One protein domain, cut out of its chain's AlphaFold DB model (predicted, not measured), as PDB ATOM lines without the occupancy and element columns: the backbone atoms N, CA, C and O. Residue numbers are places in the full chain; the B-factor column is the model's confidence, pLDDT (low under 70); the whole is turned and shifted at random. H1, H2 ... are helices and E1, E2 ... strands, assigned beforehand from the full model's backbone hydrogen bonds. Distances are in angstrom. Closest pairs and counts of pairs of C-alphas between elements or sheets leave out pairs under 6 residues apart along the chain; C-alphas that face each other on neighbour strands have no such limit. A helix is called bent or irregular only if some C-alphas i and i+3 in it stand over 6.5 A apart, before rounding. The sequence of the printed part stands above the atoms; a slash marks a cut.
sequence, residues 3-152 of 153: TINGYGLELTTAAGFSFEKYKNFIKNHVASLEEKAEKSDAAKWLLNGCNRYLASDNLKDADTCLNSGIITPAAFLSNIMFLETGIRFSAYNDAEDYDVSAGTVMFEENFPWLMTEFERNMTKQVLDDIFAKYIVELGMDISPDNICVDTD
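What this domain is: This is residues 3 to 152 of the 153 residues of an uncharacterized protein of [Eubacterium] rectale M104/1 (UniProt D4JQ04). A strongly twisted sheet, E2 E3 E1 E4, has H3 and H5 over one face; H1 and H2 pack on H3, making a three-helix bundle, and small H4 lies off at the rim. The 150 printed residues, mixed in class, hold five named helices and four named strands, ordered E1 H1 H2 H3 E2 E3 H4 H5 E4; the sheet is antiparallel. The whole is compact, radius of gyration of the C-alphas 14.6 A, spanning 38 by 37 by 30 A.

Where its parts are: Find C-alpha 3 at (160.486, 168.847, 87.751): E1, residues 3 to 12, runs 20.2 A from there, bending by 97 degrees at residue 7. Then find E2, 90 to 92; E3, 101 to 108, 19.0 A; and E4, 145 to 151, 18.7 A, ending at (156.227, 165.603, 90.805). The helices are H1, 19 to 37, 24.2 A, irregular with C-alphas 28 and 31 7.3 A apart; H2, 41 to 56, 22.5 A; H3, 73 to 85, 18.0 A; H4, 117 to 120; and H5, 124 to 137, 20.3 A.

How they stand to each other: Within hydrogen-bond range are N 92 and O 104 in the hairpin E2 and E3, N 9 and O 105 between E1 and E3, and N 6 and O 147 between E1 and E4, each 2.9 A. H3 is on the sheet over E2 and E3, height 9.5 A; its closest C-alphas to E3 are Ala 74 and Gly 103, 5.1 A. H5 is over E1, height 9.8 A. H1, H2 and H3 form an up-and-down bundle, each running against the one before; H1 and H2 touch at Ala 37 and Lys 44, C-alphas 4.4 A. H4 touches no helix. H2 and H3 have every O i to N i+4 pair within range, H1 13 of 15, H5 9 of 10; H4 is too short.

The domain as a whole: The printed part has no cut. The link H2 to H3 is long. Confidence is under 70 at residues 61 to 69, 94 to 100 and 152.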
ATOM      1  N   THR A   3     159.270 169.651  87.812       88.12
ATOM      2  CA  THR A   3     160.486 168.847  87.751       88.12
ATOM      3  C   THR A   3     161.441 169.292  88.849       88.12
ATOM      4  O   THR A   3     161.758 170.481  88.949       88.12
ATOM      5  N   ILE A   4     161.899 168.347  89.663       89.88
ATOM      6  CA  ILE A   4     162.865 168.572  90.736       89.88
ATOM      7  C   ILE A   4     164.186 167.926  90.332       89.88
ATOM      8  O   ILE A   4     164.225 166.735  90.029       89.88
ATOM      9  N   ASN A   5     165.265 168.707  90.348       93.12
ATOM     10  CA  ASN A   5     166.610 168.224  90.055       93.12
ATOM     11  C   ASN A   5     167.407 168.040  91.346       93.12
ATOM     12  O   ASN A   5     167.219 168.763  92.328       93.12
ATOM     13  N   GLY A   6     168.342 167.101  91.333       94.31
ATOM     14  CA  GLY A   6     169.264 166.895  92.436       94.31
ATOM     15  C   GLY A   6     170.379 165.924  92.090       94.31
ATOM     16  O   GLY A   6     170.504 165.466  90.957       94.31
ATOM     17  N   TYR A   7     171.188 165.602  93.093       96.00
ATOM     18  CA  TYR A   7     172.258 164.615  92.996       96.00
ATOM     19  C   TYR A   7     171.998 163.467  93.969       96.00
ATOM     20  O   TYR A   7     171.827 163.708  95.169       96.00
ATOM     21  N   GLY A   8     171.937 162.228  93.488       95.69
ATOM     22  CA  GLY A   8     171.539 161.113  94.339       95.69
ATOM     23  C   GLY A   8     171.451 159.762  93.657       95.69
ATOM     24  O   GLY A   8     172.193 159.476  92.723       95.69
ATOM     25  N   LEU A   9     170.566 158.912  94.180       93.38
ATOM     26  CA  LEU A   9     170.421 157.510  93.801       93.38
ATOM     27  C   LEU A   9     168.954 157.125  93.653       93.38
ATOM     28  O   LEU A   9     168.118 157.514  94.471       93.38
ATOM     29  N   GLU A  10     168.683 156.258  92.684       91.94
ATOM     30  CA  GLU A  10     167.428 155.523  92.586       91.94
ATOM     31  C   GLU A  10     167.619 154.092  93.112       91.94
ATOM     32  O   GLU A  10     168.550 153.376  92.725       91.94
ATOM     33  N   LEU A  11     166.743 153.661  94.018       91.31
ATOM     34  CA  LEU A  11     166.817 152.351  94.661       91.31
ATOM     35  C   LEU A  11     166.075 151.295  93.832       91.31
ATOM     36  O   LEU A  11     164.980 150.875  94.196       91.31
ATOM     37  N   THR A  12     166.660 150.843  92.724       90.31
ATOM     38  CA  THR A  12     166.013 149.856  91.836       90.31
ATOM     39  C   THR A  12     166.543 148.437  92.004       90.31
ATOM     40  O   THR A  12     167.705 148.206  92.356       90.31
ATOM     41  N   THR A  13     165.708 147.445  91.694       86.38
ATOM     42  CA  THR A  13     166.143 146.037  91.659       86.38
ATOM     43  C   THR A  13     167.225 145.796  90.602       86.38
ATOM     44  O   THR A  13     168.140 145.005  90.835       86.38
ATOM     45  N   ALA A  14     167.193 146.535  89.486       86.62
ATOM     46  CA  ALA A  14     168.237 146.525  88.458       86.62
ATOM     47  C   ALA A  14     169.597 147.015  88.990       86.62
ATOM     48  O   ALA A  14     170.633 146.462  88.632       86.62
ATOM     49  N   ALA A  15     169.585 147.993  89.899       88.19
ATOM     50  CA  ALA A  15     170.756 148.476  90.629       88.19
ATOM     51  C   ALA A  15     171.224 147.529  91.758       88.19
ATOM     52  O   ALA A  15     172.188 147.816  92.474       88.19
ATOM     53  N   GLY A  16     170.543 146.394  91.948       90.44
ATOM     54  CA  GLY A  16     170.863 145.399  92.969       90.44
ATOM     55  C   GLY A  16     170.193 145.636  94.323       90.44
ATOM     56  O   GLY A  16     170.557 144.949  95.290       90.44
ATOM     57  N   PHE A  17     169.228 146.561  94.406       91.81
ATOM     58  CA  PHE A  17     168.395 146.730  95.596       91.81
ATOM     59  C   PHE A  17     167.599 145.452  95.878       91.81
ATOM     60  O   PHE A  17     167.060 144.805  94.981       91.81
ATOM     61  N   SER A  18     167.506 145.090  97.156       91.81
ATOM     62  CA  SER A  18     166.604 144.038  97.619       91.81
ATOM     63  C   SER A  18     166.191 144.315  99.056       91.81
ATOM     64  O   SER A  18     166.981 144.833  99.851       91.81
ATOM     65  N   PHE A  19     164.979 143.902  99.420       89.88
ATOM     66  CA  PHE A  19     164.498 144.043 100.793       89.88
ATOM     67  C   PHE A  19     165.347 143.266 101.809       89.88
ATOM     68  O   PHE A  19     165.451 143.679 102.959       89.88
ATOM     69  N   GLU A  20     166.004 142.174 101.408       92.12
ATOM     70  CA  GLU A  20     166.929 141.447 102.288       92.12
ATOM     71  C   GLU A  20     168.148 142.302 102.658       92.12
ATOM     72  O   GLU A  20     168.435 142.497 103.844       92.12
ATOM     73  N   LYS A  21     168.833 142.870 101.655       93.88
ATOM     74  CA  LYS A  21     169.960 143.787 101.884       93.88
ATOM     75  C   LYS A  21     169.512 145.012 102.676       93.88
ATOM     76  O   LYS A  21     170.194 145.418 103.611       93.88
ATOM     77  N   TYR A  22     168.327 145.534 102.373       93.31
ATOM     78  CA  TYR A  22     167.756 146.682 103.065       93.31
ATOM     79  C   TYR A  22     167.465 146.425 104.555       93.31
ATOM     80  O   TYR A  22     167.737 147.270 105.407       93.31
ATOM     81  N   LYS A  23     166.984 145.231 104.921       92.56
ATOM     82  CA  LYS A  23     166.846 144.853 106.338       92.56
ATOM     83  C   LYS A  23     168.193 144.786 107.043       92.56
ATOM     84  O   LYS A  23     168.299 145.217 108.188       92.56
ATOM     85  N   ASN A  24     169.208 144.228 106.387       95.19
ATOM     86  CA  ASN A  24     170.551 144.155 106.963       95.19
ATOM     87  C   ASN A  24     171.152 145.549 107.142       95.19
ATOM     88  O   ASN A  24     171.710 145.827 108.199       95.19
ATOM     89  N   PHE A  25     170.943 146.431 106.166       96.12
ATOM     90  CA  PHE A  25     171.239 147.852 106.283       96.12
ATOM     91  C   PHE A  25     170.597 148.438 107.548       96.12
ATOM     92  O   PHE A  25     171.317 148.860 108.447       96.12
ATOM     93  N   ILE A  26     169.269 148.357 107.705       95.06
ATOM     94  CA  ILE A  26     168.581 148.908 108.887       95.06
ATOM     95  C   ILE A  26     169.157 148.347 110.194       95.06
ATOM     96  O   ILE A  26     169.437 149.124 111.106       95.06
ATOM     97  N   LYS A  27     169.383 147.029 110.286       96.00
ATOM     98  CA  LYS A  27     169.968 146.390 111.482       96.00
ATOM     99  C   LYS A  27     171.306 147.015 111.880       96.00
ATOM    100  O   LYS A  27     171.539 147.207 113.071       96.00
ATOM    101  N   ASN A  28     172.146 147.367 110.910       96.75
ATOM    102  CA  ASN A  28     173.450 147.978 111.169       96.75
ATOM    103  C   ASN A  28     173.337 149.395 111.756       96.75
ATOM    104  O   ASN A  28     174.239 149.827 112.470       96.75
ATOM    105  N   HIS A  29     172.222 150.095 111.523       95.94
ATOM    106  CA  HIS A  29     172.000 151.450 112.033       95.94
ATOM    107  C   HIS A  29     171.184 151.506 113.332       95.94
ATOM    108  O   HIS A  29     171.165 152.560 113.966       95.94
ATOM    109  N   VAL A  30     170.555 150.410 113.784       94.81
ATOM    110  CA  VAL A  30     169.691 150.411 114.988       94.81
ATOM    111  C   VAL A  30     170.402 150.993 116.211       94.81
ATOM    112  O   VAL A  30     169.868 151.905 116.830       94.81
ATOM    113  N   ALA A  31     171.628 150.557 116.514       95.75
ATOM    114  CA  ALA A  31     172.366 151.056 117.679       95.75
ATOM    115  C   ALA A  31     172.655 152.572 117.599       95.75
ATOM    116  O   ALA A  31     172.521 153.299 118.580       95.75
ATOM    117  N   SER A  32     173.000 153.069 116.404       94.56
ATOM    118  CA  SER A  32     173.203 154.504 116.136       94.56
ATOM    119  C   SER A  32     171.906 155.301 116.324       94.56
ATOM    120  O   SER A  32     171.935 156.443 116.795       94.56
ATOM    121  N   LEU A  33     170.766 154.708 115.961       93.81
ATOM    122  CA  LEU A  33     169.442 155.304 116.123       93.81
ATOM    123  C   LEU A  33     168.978 155.294 117.583       93.81
ATOM    124  O   LEU A  33     168.410 156.291 118.016       93.81
ATOM    125  N   GLU A  34     169.248 154.233 118.342       95.69
ATOM    126  CA  GLU A  34     168.966 154.150 119.784       95.69
ATOM    127  C   GLU A  34     169.647 155.285 120.550       95.69
ATOM    128  O   GLU A  34     168.979 156.016 121.282       95.69
ATOM    129  N   GLU A  35     170.938 155.522 120.300       95.56
ATOM    130  CA  GLU A  35     171.673 156.626 120.929       95.56
ATOM    131  C   GLU A  35     171.041 157.995 120.609       95.56
ATOM    132  O   GLU A  35     170.909 158.870 121.469       95.56
ATOM    133  N   LYS A  36     170.620 158.206 119.357       93.50
ATOM    134  CA  LYS A  36     170.005 159.473 118.926       93.50
ATOM    135  C   LYS A  36     168.585 159.630 119.461       93.50
ATOM    136  O   LYS A  36     168.168 160.749 119.773       93.50
ATOM    137  N   ALA A  37     167.857 158.528 119.599       93.44
ATOM    138  CA  ALA A  37     166.510 158.479 120.147       93.44
ATOM    139  C   ALA A  37     166.467 158.932 121.615       93.44
ATOM    140  O   ALA A  37     165.457 159.477 122.046       93.44
ATOM    141  N   GLU A  38     167.560 158.834 122.374       94.25
ATOM    142  CA  GLU A  38     167.626 159.405 123.729       94.25
ATOM    143  C   GLU A  38     167.461 160.935 123.745       94.25
ATOM    144  O   GLU A  38     167.006 161.506 124.738       94.25
ATOM    145  N   LYS A  39     167.818 161.606 122.643       93.00
ATOM    146  CA  LYS A  39     167.946 163.070 122.561       93.00
ATOM    147  C   LYS A  39     166.983 163.717 121.564       93.00
ATOM    148  O   LYS A  39     166.871 164.939 121.542       93.00
ATOM    149  N   SER A  40     166.308 162.925 120.731       90.12
ATOM    150  CA  SER A  40     165.459 163.420 119.646       90.12
ATOM    151  C   SER A  40     164.219 162.551 119.472       90.12
ATOM    152  O   SER A  40     164.318 161.361 119.173       90.12
ATOM    153  N   ASP A  41     163.038 163.160 119.593       88.31
ATOM    154  CA  ASP A  41     161.770 162.472 119.325       88.31
ATOM    155  C   ASP A  41     161.661 162.027 117.864       88.31
ATOM    156  O   ASP A  41     161.122 160.961 117.574       88.31
ATOM    157  N   ALA A  42     162.268 162.778 116.947       85.38
ATOM    158  CA  ALA A  42     162.310 162.411 115.541       85.38
ATOM    159  C   ALA A  42     163.154 161.142 115.304       85.38
ATOM    160  O   ALA A  42     162.773 160.268 114.524       85.38
ATOM    161  N   ALA A  43     164.254 160.979 116.048       90.81
ATOM    162  CA  ALA A  43     165.028 159.739 116.037       90.81
ATOM    163  C   ALA A  43     164.263 158.571 116.686       90.81
ATOM    164  O   ALA A  43     164.328 157.457 116.168       90.81
ATOM    165  N   LYS A  44     163.477 158.810 117.751       90.88
ATOM    166  CA  LYS A  44     162.581 157.783 118.329       90.88
ATOM    167  C   LYS A  44     161.555 157.296 117.312       90.88
ATOM    168  O   LYS A  44     161.317 156.096 117.211       90.88
ATOM    169  N   TRP A  45     160.941 158.212 116.565       87.81
ATOM    170  CA  TRP A  45     159.959 157.857 115.543       87.81
ATOM    171  C   TRP A  45     160.576 157.019 114.430       87.81
ATOM    172  O   TRP A  45     160.032 155.967 114.104       87.81
ATOM    173  N   LEU A  46     161.742 157.422 113.915       89.69
ATOM    174  CA  LEU A  46     162.451 156.634 112.909       89.69
ATOM    175  C   LEU A  46     162.836 155.245 113.432       89.69
ATOM    176  O   LEU A  46     162.594 154.250 112.753       89.69
ATOM    177  N   LEU A  47     163.385 155.163 114.649       92.31
ATOM    178  CA  LEU A  47     163.741 153.896 115.291       92.31
ATOM    179  C   LEU A  47     162.526 152.969 115.429       92.31
ATOM    180  O   LEU A  47     162.618 151.783 115.116       92.31
ATOM    181  N   ASN A  48     161.377 153.501 115.850       90.25
ATOM    182  CA  ASN A  48     160.140 152.729 115.936       90.25
ATOM    183  C   ASN A  48     159.713 152.203 114.563       90.25
ATOM    184  O   ASN A  48     159.367 151.027 114.450       90.25
ATOM    185  N   GLY A  49     159.780 153.036 113.521       88.81
ATOM    186  CA  GLY A  49     159.520 152.611 112.149       88.81
ATOM    187  C   GLY A  49     160.447 151.476 111.705       88.81
ATOM    188  O   GLY A  49     159.976 150.443 111.230       88.81
ATOM    189  N   CYS A  50     161.754 151.622 111.943       91.12
ATOM    190  CA  CYS A  50     162.759 150.603 111.639       91.12
ATOM    191  C   CYS A  50     162.457 149.283 112.359       91.12
ATOM    192  O   CYS A  50     162.431 148.230 111.729       91.12
ATOM    193  N   ASN A  51     162.172 149.332 113.662       92.25
ATOM    194  CA  ASN A  51     161.877 148.144 114.463       92.25
ATOM    195  C   ASN A  51     160.599 147.431 114.012       92.25
ATOM    196  O   ASN A  51     160.563 146.202 113.980       92.25
ATOM    197  N   ARG A  52     159.560 148.182 113.628       89.56
ATOM    198  CA  ARG A  52     158.335 147.593 113.073       89.56
ATOM    199  C   ARG A  52     158.603 146.917 111.737       89.56
ATOM    200  O   ARG A  52     158.218 145.763 111.579       89.56
ATOM    201  N   TYR A  53     159.322 147.580 110.833       88.81
ATOM    202  CA  TYR A  53     159.703 146.981 109.556       88.81
ATOM    203  C   TYR A  53     160.531 145.702 109.744       88.81
ATOM    204  O   TYR A  53     160.244 144.691 109.110       88.81
ATOM    205  N   LEU A  54     161.509 145.707 110.655       91.88
ATOM    206  CA  LEU A  54     162.312 144.520 110.970       91.88
ATOM    207  C   LEU A  54     161.489 143.358 111.553       91.88
ATOM    208  O   LEU A  54     161.928 142.212 111.461       91.88
ATOM    209  N   ALA A  55     160.342 143.640 112.174       90.75
ATOM    210  CA  ALA A  55     159.475 142.636 112.783       90.75
ATOM    211  C   ALA A  55     158.404 142.087 111.826       90.75
ATOM    212  O   ALA A  55     158.052 140.912 111.931       90.75
ATOM    213  N   SER A  56     157.857 142.921 110.937       87.00
ATOM    214  CA  SER A  56     156.715 142.566 110.079       87.00
ATOM    215  C   SER A  56     157.058 142.412 108.602       87.00
ATOM    216  O   SER A  56     156.213 141.955 107.836       87.00
ATOM    217  N   ASP A  57     158.251 142.838 108.185       83.31
ATOM    218  CA  ASP A  57     158.640 143.002 106.782       83.31
ATOM    219  C   ASP A  57     157.721 143.944 105.987       83.31
ATOM    220  O   ASP A  57     157.793 144.007 104.759       83.31
ATOM    221  N   ASN A  58     156.871 144.706 106.681       79.25
ATOM    222  CA  ASN A  58     155.874 145.574 106.085       79.25
ATOM    223  C   ASN A  58     156.138 147.025 106.472       79.25
ATOM    224  O   ASN A  58     155.952 147.434 107.619       79.25
ATOM    225  N   LEU A  59     156.524 147.823 105.478       74.62
ATOM    226  CA  LEU A  59     156.748 149.252 105.664       74.62
ATOM    227  C   LEU A  59     155.457 149.993 106.022       74.62
ATOM    228  O   LEU A  59     155.525 150.943 106.787       74.62
ATOM    229  N   LYS A  60     154.278 149.539 105.569       71.44
ATOM    230  CA  LYS A  60     152.993 150.214 105.847       71.44
ATOM    231  C   LYS A  60     152.631 150.253 107.332       71.44
ATOM    232  O   LYS A  60     151.870 151.123 107.738       71.44
ATOM    233  N   ASP A  61     153.175 149.331 108.121       63.78
ATOM    234  CA  ASP A  61     152.946 149.280 109.567       63.78
ATOM    235  C   ASP A  61     153.964 150.132 110.344       63.78
ATOM    236  O   ASP A  61     153.858 150.281 111.567       63.78
ATOM    237  N   ALA A  62     154.965 150.689 109.659       63.09
ATOM    238  CA  ALA A  62     156.018 151.491 110.252       63.09
ATOM    239  C   ALA A  62     155.564 152.945 110.455       63.09
ATOM    240  O   ALA A  62     155.047 153.583 109.541       63.09
ATOM    241  N   ASP A  63     155.792 153.494 111.652       63.44
ATOM    242  CA  ASP A  63     155.614 154.932 111.871       63.44
ATOM    243  C   ASP A  63     156.782 155.681 111.213       63.44
ATOM    244  O   ASP A  63     157.945 155.368 111.476       63.44
ATOM    245  N   THR A  64     156.497 156.700 110.402       61.28
ATOM    246  CA  THR A  64     157.523 157.581 109.825       61.28
ATOM    247  C   THR A  64     157.214 159.032 110.152       61.28
ATOM    248  O   THR A  64     156.207 159.560 109.691       61.28
ATOM    249  N   CYS A  65     158.096 159.712 110.879       55.09
ATOM    250  CA  CYS A  65     158.046 161.168 110.996       55.09
ATOM    251  C   CYS A  65     159.462 161.723 111.084       55.09
ATOM    252  O   CYS A  65     160.088 161.679 112.137       55.09
ATOM    253  N   LEU A  66     159.928 162.276 109.968       57.66
ATOM    254  CA  LEU A  66     160.987 163.278 109.963       57.66
ATOM    255  C   LEU A  66     160.670 164.337 108.900       57.66
ATOM    256  O   LEU A  66     160.496 165.479 109.297       57.66
ATOM    257  N   ASN A  67     160.482 163.984 107.611       52.50
ATOM    258  CA  ASN A  67     160.322 165.020 106.566       52.50
ATOM    259  C   ASN A  67     159.346 164.760 105.393       52.50
ATOM    260  O   ASN A  67     158.903 165.737 104.800       52.50
ATOM    261  N   SER A  68     158.990 163.520 105.025       57.22
ATOM    262  CA  SER A  68     158.302 163.279 103.733       57.22
ATOM    263  C   SER A  68     156.831 162.855 103.816       57.22
ATOM    264  O   SER A  68     156.099 163.043 102.853       57.22
ATOM    265  N   GLY A  69     156.384 162.240 104.919       60.94
ATOM    266  CA  GLY A  69     155.079 161.552 104.958       60.94
ATOM    267  C   GLY A  69     154.988 160.347 104.004       60.94
ATOM    268  O   GLY A  69     153.915 159.775 103.833       60.94
ATOM    269  N   ILE A  70     156.114 159.965 103.390       70.81
ATOM    270  CA  ILE A  70     156.247 158.854 102.453       70.81
ATOM    271  C   ILE A  70     156.816 157.657 103.213       70.81
ATOM    272  O   ILE A  70     157.797 157.781 103.946       70.81
ATOM    273  N   ILE A  71     156.216 156.490 102.997       78.50
ATOM    274  CA  ILE A  71     156.584 155.238 103.658       78.50
ATOM    275  C   ILE A  71     157.257 154.315 102.630       78.50
ATOM    276  O   ILE A  71     156.643 153.388 102.104       78.50
ATOM    277  N   THR A  72     158.522 154.607 102.304       84.00
ATOM    278  CA  THR A  72     159.346 153.855 101.333       84.00
ATOM    279  C   THR A  72     160.766 153.624 101.850       84.00
ATOM    280  O   THR A  72     161.222 154.372 102.722       84.00
ATOM    281  N   PRO A  73     161.517 152.643 101.307       89.31
ATOM    282  CA  PRO A  73     162.928 152.462 101.646       89.31
ATOM    283  C   PRO A  73     163.768 153.730 101.462       89.31
ATOM    284  O   PRO A  73     164.598 154.042 102.321       89.31
ATOM    285  N   ALA A  74     163.503 154.500 100.401       90.81
ATOM    286  CA  ALA A  74     164.141 155.790 100.160       90.81
ATOM    287  C   ALA A  74     163.900 156.796 101.301       90.81
ATOM    288  O   ALA A  74     164.839 157.440 101.765       90.81
ATOM    289  N   ALA A  75     162.671 156.896 101.818       88.31
ATOM    290  CA  ALA A  75     162.350 157.817 102.912       88.31
ATOM    291  C   ALA A  75     163.053 157.450 104.227       88.31
ATOM    292  O   ALA A  75     163.516 158.314 104.970       88.31
ATOM    293  N   PHE A  76     163.158 156.161 104.532       90.06
ATOM    294  CA  PHE A  76     163.910 155.696 105.695       90.06
ATOM    295  C   PHE A  76     165.413 155.927 105.524       90.06
ATOM    296  O   PHE A  76     166.060 156.395 106.462       90.06
ATOM    297  N   LEU A  77     165.956 155.662 104.331       93.38
ATOM    298  CA  LEU A  77     167.357 155.929 104.013       93.38
ATOM    299  C   LEU A  77     167.684 157.416 104.191       93.38
ATOM    300  O   LEU A  77     168.610 157.736 104.932       93.38
ATOM    301  N   SER A  78     166.900 158.327 103.607       93.50
ATOM    302  CA  SER A  78     167.151 159.770 103.720       93.50
ATOM    303  C   SER A  78     167.112 160.263 105.172       93.50
ATOM    304  O   SER A  78     167.943 161.076 105.579       93.50
ATOM    305  N   ASN A  79     166.206 159.720 105.988       92.12
ATOM    306  CA  ASN A  79     166.113 160.043 107.410       92.12
ATOM    307  C   ASN A  79     167.309 159.507 108.215       92.12
ATOM    308  O   ASN A  79     167.818 160.215 109.086       92.12
ATOM    309  N   ILE A  80     167.784 158.290 107.925       93.44
ATOM    310  CA  ILE A  80     169.004 157.736 108.537       93.44
ATOM    311  C   ILE A  80     170.208 158.603 108.157       93.44
ATOM    312  O   ILE A  80     170.951 159.036 109.038       93.44
ATOM    313  N   MET A  81     170.357 158.933 106.870       94.31
ATOM    314  CA  MET A  81     171.423 159.807 106.375       94.31
ATOM    315  C   MET A  81     171.397 161.167 107.075       94.31
ATOM    316  O   MET A  81     172.439 161.631 107.537       94.31
ATOM    317  N   PHE A  82     170.222 161.781 107.235       92.62
ATOM    318  CA  PHE A  82     170.082 163.045 107.958       92.62
ATOM    319  C   PHE A  82     170.532 162.935 109.415       92.62
ATOM    320  O   PHE A  82     171.292 163.776 109.891       92.62
ATOM    321  N   LEU A  83     170.109 161.894 110.130       91.88
ATOM    322  CA  LEU A  83     170.486 161.718 111.532       91.88
ATOM    323  C   LEU A  83     171.985 161.456 111.722       91.88
ATOM    324  O   LEU A  83     172.529 161.796 112.773       91.88
ATOM    325  N   GLU A  84     172.653 160.849 110.745       92.06
ATOM    326  CA  GLU A  84     174.085 160.543 110.816       92.06
ATOM    327  C   GLU A  84     174.985 161.671 110.310       92.06
ATOM    328  O   GLU A  84     176.084 161.850 110.831       92.06
ATOM    329  N   THR A  85     174.533 162.427 109.310       92.06
ATOM    330  CA  THR A  85     175.354 163.436 108.619       92.06
ATOM    331  C   THR A  85     174.937 164.872 108.923       92.06
ATOM    332  O   THR A  85     175.717 165.797 108.716       92.06
ATOM    333  N   GLY A  86     173.708 165.081 109.401       91.31
ATOM    334  CA  GLY A  86     173.092 166.400 109.548       91.31
ATOM    335  C   GLY A  86     172.635 167.040 108.232       91.31
ATOM    336  O   GLY A  86     172.131 168.162 108.263       91.31
ATOM    337  N   ILE A  87     172.793 166.360 107.091       92.00
ATOM    338  CA  ILE A  87     172.448 166.871 105.757       92.00
ATOM    339  C   ILE A  87     171.050 166.404 105.378       92.00
ATOM    340  O   ILE A  87     170.708 165.229 105.539       92.00
ATOM    341  N   ARG A  88     170.228 167.316 104.860       90.31
ATOM    342  CA  ARG A  88     168.876 166.973 104.415       90.31
ATOM    343  C   ARG A  88     168.905 166.420 102.995       90.31
ATOM    344  O   ARG A  88     169.296 167.111 102.060       90.31
ATOM    345  N   PHE A  89     168.437 165.184 102.860       92.06
ATOM    346  CA  PHE A  89     168.169 164.537 101.582       92.06
ATOM    347  C   PHE A  89     166.659 164.404 101.392       92.06
ATOM    348  O   PHE A  89     165.938 164.022 102.320       92.06
ATOM    349  N   SER A  90     166.193 164.707 100.189       90.69
ATOM    350  CA  SER A  90     164.807 164.509  99.785       90.69
ATOM    351  C   SER A  90     164.616 163.059  99.345       90.69
ATOM    352  O   SER A  90     165.526 162.439  98.790       90.69
ATOM    353  N   ALA A  91     163.436 162.512  99.623       89.88
ATOM    354  CA  ALA A  91     163.043 161.188  99.171       89.88
ATOM    355  C   ALA A  91     161.763 161.289  98.349       89.88
ATOM    356  O   ALA A  91     160.799 161.916  98.790       89.88
ATOM    357  N   TYR A  92     161.756 160.637  97.194       86.88
ATOM    358  CA  TYR A  92     160.623 160.610  96.279       86.88
ATOM    359  C   TYR A  92     160.244 159.180  95.947       86.88
ATOM    360  O   TYR A  92     161.049 158.256  96.073       86.88
ATOM    361  N   ASN A  93     158.998 159.018  95.526       79.25
ATOM    362  CA  ASN A  93     158.521 157.778  94.959       79.25
ATOM    363  C   ASN A  93     157.736 158.101  93.692       79.25
ATOM    364  O   ASN A  93     156.582 158.513  93.767       79.25
ATOM    365  N   ASP A  94     158.410 157.981  92.560       64.19
ATOM    366  CA  ASP A  94     157.866 158.111  91.207       64.19
ATOM    367  C   ASP A  94     157.407 156.761  90.636       64.19
ATOM    368  O   ASP A  94     156.777 156.704  89.580       64.19
ATOM    369  N   ALA A  95     157.681 155.664  91.344       60.50
ATOM    370  CA  ALA A  95     157.351 154.329  90.894       60.50
ATOM    371  C   ALA A  95     155.866 154.007  91.112       60.50
ATOM    372  O   ALA A  95     155.379 153.925  92.243       60.50
ATOM    373  N   GLU A  96     155.159 153.730  90.013       57.75
ATOM    374  CA  GLU A  96     153.850 153.067  90.062       57.75
ATOM    375  C   GLU A  96     153.969 151.617  90.578       57.75
ATOM    376  O   GLU A  96     153.000 151.068  91.108       57.75
ATOM    377  N   ASP A  97     155.164 151.017  90.463       62.94
ATOM    378  CA  ASP A  97     155.469 149.642  90.857       62.94
ATOM    379  C   ASP A  97     156.586 149.562  91.917       62.94
ATOM    380  O   ASP A  97     157.778 149.726  91.638       62.94
ATOM    381  N   TYR A  98     156.173 149.246  93.147       59.72
ATOM    382  CA  TYR A  98     157.048 149.072  94.310       59.72
ATOM    383  C   TYR A  98     157.952 147.831  94.226       59.72
ATOM    384  O   TYR A  98     158.894 147.722  95.015       59.72
ATOM    385  N   ASP A  99     157.690 146.900  93.302       61.44
ATOM    386  CA  ASP A  99     158.558 145.740  93.073       61.44
ATOM    387  C   ASP A  99     159.775 146.103  92.199       61.44
ATOM    388  O   ASP A  99     160.767 145.367  92.171       61.44
ATOM    389  N   VAL A 100     159.738 147.249  91.508       67.44
ATOM    390  CA  VAL A 100     160.793 147.692  90.581       67.44
ATOM    391  C   VAL A 100     161.670 148.785  91.189       67.44
ATOM    392  O   VAL A 100     162.900 148.709  91.074       67.44
ATOM    393  N   SER A 101     161.065 149.761  91.868       80.88
ATOM    394  CA  SER A 101     161.782 150.871  92.499       80.88
ATOM    395  C   SER A 101     161.299 151.114  93.926       80.88
ATOM    396  O   SER A 101     160.109 151.150  94.235       80.88
ATOM    397  N   ALA A 102     162.273 151.266  94.817       84.81
ATOM    398  CA  ALA A 102     162.098 151.563  96.231       84.81
ATOM    399  C   ALA A 102     162.141 153.079  96.519       84.81
ATOM    400  O   ALA A 102     162.186 153.494  97.688       84.81
ATOM    401  N   GLY A 103     162.123 153.882  95.453       89.38
ATOM    402  CA  GLY A 103     162.164 155.334  95.459       89.38
ATOM    403  C   GLY A 103     163.558 155.914  95.222       89.38
ATOM    404  O   GLY A 103     164.568 155.210  95.152       89.38
ATOM    405  N   THR A 104     163.591 157.238  95.164       91.31
ATOM    406  CA  THR A 104     164.781 158.050  94.907       91.31
ATOM    407  C   THR A 104     165.189 158.788  96.171       91.31
ATOM    408  O   THR A 104     164.332 159.341  96.860       91.31
ATOM    409  N   VAL A 105     166.490 158.836  96.469       93.56
ATOM    410  CA  VAL A 105     167.072 159.693  97.514       93.56
ATOM    411  C   VAL A 105     168.053 160.652  96.866       93.56
ATOM    412  O   VAL A 105     169.009 160.209  96.233       93.56
ATOM    413  N   MET A 106     167.852 161.957  97.043       94.12
ATOM    414  CA  MET A 106     168.726 162.961  96.435       94.12
ATOM    415  C   MET A 106     168.940 164.198  97.298       94.12
ATOM    416  O   MET A 106     168.080 164.608  98.078       94.12
ATOM    417  N   PHE A 107     170.111 164.807  97.132       94.81
ATOM    418  CA  PHE A 107     170.363 166.174  97.557       94.81
ATOM    419  C   PHE A 107     169.774 167.112  96.500       94.81
ATOM    420  O   PHE A 107     170.283 167.202  95.383       94.81
ATOM    421  N   GLU A 108     168.651 167.731  96.843       92.00
ATOM    422  CA  GLU A 108     167.828 168.533  95.938       92.00
ATOM    423  C   GLU A 108     168.423 169.926  95.690       92.00
ATOM    424  O   GLU A 108     168.910 170.595  96.610       92.00
ATOM    425  N   GLU A 109     168.315 170.402  94.450       89.88
ATOM    426  CA  GLU A 109     168.520 171.813  94.138       89.88
ATOM    427  C   GLU A 109     167.455 172.660  94.836       89.88
ATOM    428  O   GLU A 109     166.268 172.594  94.529       89.88
ATOM    429  N   ASN A 110     167.881 173.493  95.784       88.06
ATOM    430  CA  ASN A 110     166.964 174.282  96.596       88.06
ATOM    431  C   ASN A 110     167.432 175.735  96.732       88.06
ATOM    432  O   ASN A 110     168.571 176.092  96.420       88.06
ATOM    433  N   PHE A 111     166.550 176.596  97.233       88.81
ATOM    434  CA  PHE A 111     166.888 177.984  97.494       88.81
ATOM    435  C   PHE A 111     168.002 178.088  98.552       88.81
ATOM    436  O   PHE A 111     167.873 177.509  99.635       88.81
ATOM    437  N   PRO A 112     169.057 178.898  98.327       86.62
ATOM    438  CA  PRO A 112     170.197 178.970  99.243       86.62
ATOM    439  C   PRO A 112     169.852 179.350 100.694       86.62
ATOM    440  O   PRO A 112     170.569 178.961 101.616       86.62
ATOM    441  N   TRP A 113     168.767 180.101 100.927       91.50
ATOM    442  CA  TRP A 113     168.307 180.479 102.276       91.50
ATOM    443  C   TRP A 113     167.576 179.358 103.022       91.50
ATOM    444  O   TRP A 113     167.382 179.468 104.230       91.50
ATOM    445  N   LEU A 114     167.178 178.291 102.329       88.81
ATOM    446  CA  LEU A 114     166.628 177.085 102.946       88.81
ATOM    447  C   LEU A 114     167.723 176.090 103.335       88.81
ATOM    448  O   LEU A 114     167.444 175.177 104.108       88.81
ATOM    449  N   MET A 115     168.954 176.285 102.854       89.81
ATOM    450  CA  MET A 115     170.121 175.448 103.134       89.81
ATOM    451  C   MET A 115     170.914 175.944 104.352       89.81
ATOM    452  O   MET A 115     170.960 177.140 104.662       89.81
ATOM    453  N   THR A 116     171.597 175.032 105.035       90.12
ATOM    454  CA  THR A 116     172.623 175.373 106.027       90.12
ATOM    455  C   THR A 116     173.870 175.943 105.340       90.12
ATOM    456  O   THR A 116     174.053 175.825 104.129       90.12
ATOM    457  N   GLU A 117     174.757 176.584 106.106       91.00
ATOM    458  CA  GLU A 117     176.041 177.058 105.567       91.00
ATOM    459  C   GLU A 117     176.917 175.913 105.062       91.00
ATOM    460  O   GLU A 117     177.587 176.061 104.042       91.00
ATOM    461  N   PHE A 118     176.866 174.768 105.739       90.88
ATOM    462  CA  PHE A 118     177.546 173.564 105.292       90.88
ATOM    463  C   PHE A 118     176.968 173.071 103.960       90.88
ATOM    464  O   PHE A 118     177.715 172.931 102.998       90.88
ATOM    465  N   GLU A 119     175.641 172.907 103.874       91.31
ATOM    466  CA  GLU A 119     174.955 172.438 102.661       91.31
ATOM    467  C   GLU A 119     175.262 173.327 101.444       91.31
ATOM    468  O   GLU A 119     175.553 172.812 100.369       91.31
ATOM    469  N   ARG A 120     175.291 174.658 101.619       90.25
ATOM    470  CA  ARG A 120     175.623 175.609 100.540       90.25
ATOM    471  C   ARG A 120     177.046 175.485  99.996       90.25
ATOM    472  O   ARG A 120     177.285 175.879  98.860       90.25
ATOM    473  N   ASN A 121     177.989 175.031 100.818       89.25
ATOM    474  CA  ASN A 121     179.411 174.974 100.474       89.25
ATOM    475  C   ASN A 121     179.893 173.542 100.195       89.25
ATOM    476  O   ASN A 121     181.096 173.321 100.039       89.25
ATOM    477  N   MET A 122     178.983 172.562 100.146       90.69
ATOM    478  CA  MET A 122     179.347 171.191  99.801       90.69
ATOM    479  C   MET A 122     179.837 171.098  98.358       90.69
ATOM    480  O   MET A 122     179.324 171.741  97.445       90.69
ATOM    481  N   THR A 123     180.832 170.240  98.156       92.69
ATOM    482  CA  THR A 123     181.307 169.879  96.821       92.69
ATOM    483  C   THR A 123     180.652 168.580  96.374       92.69
ATOM    484  O   THR A 123     180.219 167.779  97.205       92.69
ATOM    485  N   LYS A 124     180.661 168.323  95.062       93.81
ATOM    486  CA  LYS A 124     180.238 167.028  94.518       93.81
ATOM    487  C   LYS A 124     180.983 165.860  95.178       93.81
ATOM    488  O   LYS A 124     180.345 164.889  95.544       93.81
ATOM    489  N   GLN A 125     182.294 165.984  95.413       95.25
ATOM    490  CA  GLN A 125     183.083 164.918  96.045       95.25
ATOM    491  C   GLN A 125     182.565 164.553  97.444       95.25
ATOM    492  O   GLN A 125     182.523 163.382  97.791       95.25
ATOM    493  N   VAL A 126     182.127 165.539  98.235       94.31
ATOM    494  CA  VAL A 126     181.547 165.274  99.562       94.31
ATOM    495  C   VAL A 126     180.260 164.458  99.436       94.31
ATOM    496  O   VAL A 126     180.059 163.519 100.202       94.31
ATOM    497  N   LEU A 127     179.405 164.780  98.459       95.06
ATOM    498  CA  LEU A 127     178.199 163.998  98.186       95.06
ATOM    499  C   LEU A 127     178.541 162.591  97.675       95.06
ATOM    500  O   LEU A 127     177.945 161.629  98.154       95.06
ATOM    501  N   ASP A 128     179.517 162.464  96.771       96.38
ATOM    502  CA  ASP A 128     180.009 161.177  96.265       96.38
ATOM    503  C   ASP A 128     180.458 160.276  97.424       96.38
ATOM    504  O   ASP A 128     180.028 159.127  97.514       96.38
ATOM    505  N   ASP A 129     181.259 160.812  98.349       95.94
ATOM    506  CA  ASP A 129     181.785 160.074  99.502       95.94
ATOM    507  C   ASP A 129     180.669 159.637 100.465       95.94
ATOM    508  O   ASP A 129     180.675 158.509 100.966       95.94
ATOM    509  N   ILE A 130     179.684 160.511 100.708       96.06
ATOM    510  CA  ILE A 130     178.518 160.195 101.542       96.06
ATOM    511  C   ILE A 130     177.714 159.063 100.905       96.06
ATOM    512  O   ILE A 130     177.454 158.055 101.561       96.06
ATOM    513  N   PHE A 131     177.332 159.201  99.635       97.00
ATOM    514  CA  PHE A 131     176.525 158.196  98.948       97.00
ATOM    515  C   PHE A 131     177.271 156.869  98.791       97.00
ATOM    516  O   PHE A 131     176.665 155.819  98.994       97.00
ATOM    517  N   ALA A 132     178.579 156.891  98.512       95.75
ATOM    518  CA  ALA A 132     179.391 155.684  98.374       95.75
ATOM    519  C   ALA A 132     179.316 154.785  99.617       95.75
ATOM    520  O   ALA A 132     179.178 153.569  99.479       95.75
ATOM    521  N   LYS A 133     179.330 155.368 100.825       95.50
ATOM    522  CA  LYS A 133     179.137 154.617 102.075       95.50
ATOM    523  C   LYS A 133     177.819 153.834 102.049       95.50
ATOM    524  O   LYS A 133     177.822 152.617 102.227       95.50
ATOM    525  N   TYR A 134     176.707 154.521 101.799       96.50
ATOM    526  CA  TYR A 134     175.375 153.919 101.872       96.50
ATOM    527  C   TYR A 134     175.110 152.926 100.728       96.50
ATOM    528  O   TYR A 134     174.482 151.897 100.954       96.50
ATOM    529  N   ILE A 135     175.640 153.167  99.524       95.69
ATOM    530  CA  ILE A 135     175.579 152.222  98.388       95.69
ATOM    531  C   ILE A 135     176.243 150.893  98.750       95.69
ATOM    532  O   ILE A 135     175.671 149.826  98.511       95.69
ATOM    533  N   VAL A 136     177.436 150.956  99.351       95.69
ATOM    534  CA  VAL A 136     178.185 149.768  99.782       95.69
ATOM    535  C   VAL A 136     177.415 149.006 100.860       95.69
ATOM    536  O   VAL A 136     177.289 147.786 100.768       95.69
ATOM    537  N   GLU A 137     176.854 149.703 101.850       95.81
ATOM    538  CA  GLU A 137     176.055 149.083 102.918       95.81
ATOM    539  C   GLU A 137     174.754 148.451 102.389       95.81
ATOM    540  O   GLU A 137     174.339 147.392 102.864       95.81
ATOM    541  N   LEU A 138     174.144 149.055 101.365       95.44
ATOM    542  CA  LEU A 138     172.992 148.508 100.641       95.44
ATOM    543  C   LEU A 138     173.375 147.391  99.659       95.44
ATOM    544  O   LEU A 138     172.488 146.734  99.110       95.44
ATOM    545  N   GLY A 139     174.671 147.153  99.438       94.31
ATOM    546  CA  GLY A 139     175.191 146.151  98.509       94.31
ATOM    547  C   GLY A 139     174.744 146.386  97.066       94.31
ATOM    548  O   GLY A 139     174.424 145.417  96.368       94.31
ATOM    549  N   MET A 140     174.649 147.649  96.660       93.75
ATOM    550  CA  MET A 140     174.258 148.063  95.312       93.75
ATOM    551  C   MET A 140     175.495 148.300  94.439       93.75
ATOM    552  O   MET A 140     176.548 148.680  94.945       93.75
ATOM    553  N   ASP A 141     175.359 148.080  93.132       91.06
ATOM    554  CA  ASP A 141     176.435 148.266  92.145       91.06
ATOM    555  C   ASP A 141     176.108 149.453  91.231       91.06
ATOM    556  O   ASP A 141     175.857 149.312  90.036       91.06
ATOM    557  N   ILE A 142     176.003 150.632  91.848       92.94
ATOM    558  CA  ILE A 142     175.696 151.896  91.173       92.94
ATOM    559  C   ILE A 142     176.557 153.029  91.720       92.94
ATOM    560  O   ILE A 142     177.245 152.892  92.728       92.94
ATOM    561  N   SER A 143     176.510 154.172  91.045       93.75
ATOM    562  CA  SER A 143     177.096 155.428  91.507       93.75
ATOM    563  C   SER A 143     176.015 156.503  91.575       93.75
ATOM    564  O   SER A 143     175.042 156.413  90.824       93.75
ATOM    565  N   PRO A 144     176.162 157.510  92.452       94.69
ATOM    566  CA  PRO A 144     175.237 158.629  92.474       94.69
ATOM    567  C   PRO A 144     175.366 159.445  91.188       94.69
ATOM    568  O   PRO A 144     176.468 159.623  90.659       94.69
ATOM    569  N   ASP A 145     174.249 159.966  90.699       95.31
ATOM    570  CA  ASP A 145     174.195 160.777  89.484       95.31
ATOM    571  C   ASP A 145     173.246 161.970  89.660       95.31
ATOM    572  O   ASP A 145     172.554 162.097  90.675       95.31
ATOM    573  N   ASN A 146     173.235 162.871  88.684       94.81
ATOM    574  CA  ASN A 146     172.204 163.890  88.582       94.81
ATOM    575  C   ASN A 146     170.872 163.208  88.257       94.81
ATOM    576  O   ASN A 146     170.746 162.544  87.227       94.81
ATOM    577  N   ILE A 147     169.883 163.388  89.126       92.00
ATOM    578  CA  ILE A 147     168.547 162.809  88.992       92.00
ATOM    579  C   ILE A 147     167.531 163.934  88.831       92.00
ATOM    580  O   ILE A 147     167.654 165.012  89.413       92.00
ATOM    581  N   CYS A 148     166.520 163.652  88.022       89.88
ATOM    582  CA  CYS A 148     165.376 164.501  87.765       89.88
ATOM    583  C   CYS A 148     164.122 163.698  88.117       89.88
ATOM    584  O   CYS A 148     163.924 162.616  87.569       89.88
ATOM    585  N   VAL A 149     163.294 164.219  89.020       86.94
ATOM    586  CA  VAL A 149     162.028 163.602  89.428       86.94
ATOM    587  C   VAL A 149     160.885 164.541  89.065       86.94
ATOM    588  O   VAL A 149     160.863 165.699  89.491       86.94
ATOM    589  N   ASP A 150     159.922 164.041  88.297       84.56
ATOM    590  CA  ASP A 150     158.689 164.766  88.013       84.56
ATOM    591  C   ASP A 150     157.691 164.545  89.148       84.56
ATOM    592  O   ASP A 150     157.414 163.421  89.561       84.56
ATOM    593  N   THR A 151     157.158 165.642  89.678       72.69
ATOM    594  CA  THR A 151     156.227 165.603  90.805       72.69
ATOM    595  C   THR A 151     154.889 166.227  90.437       72.69
ATOM    596  O   THR A 151     154.815 167.291  89.809       72.69
ATOM    597  N   ASP A 152     153.813 165.576  90.870       65.81
ATOM    598  CA  ASP A 152     152.429 166.024  90.682       65.81
ATOM    599  C   ASP A 152     151.962 167.043  91.733       65.81
ATOM    600  O   ASP A 152     150.759 167.185  91.950       65.81
TER     601      ASP A 152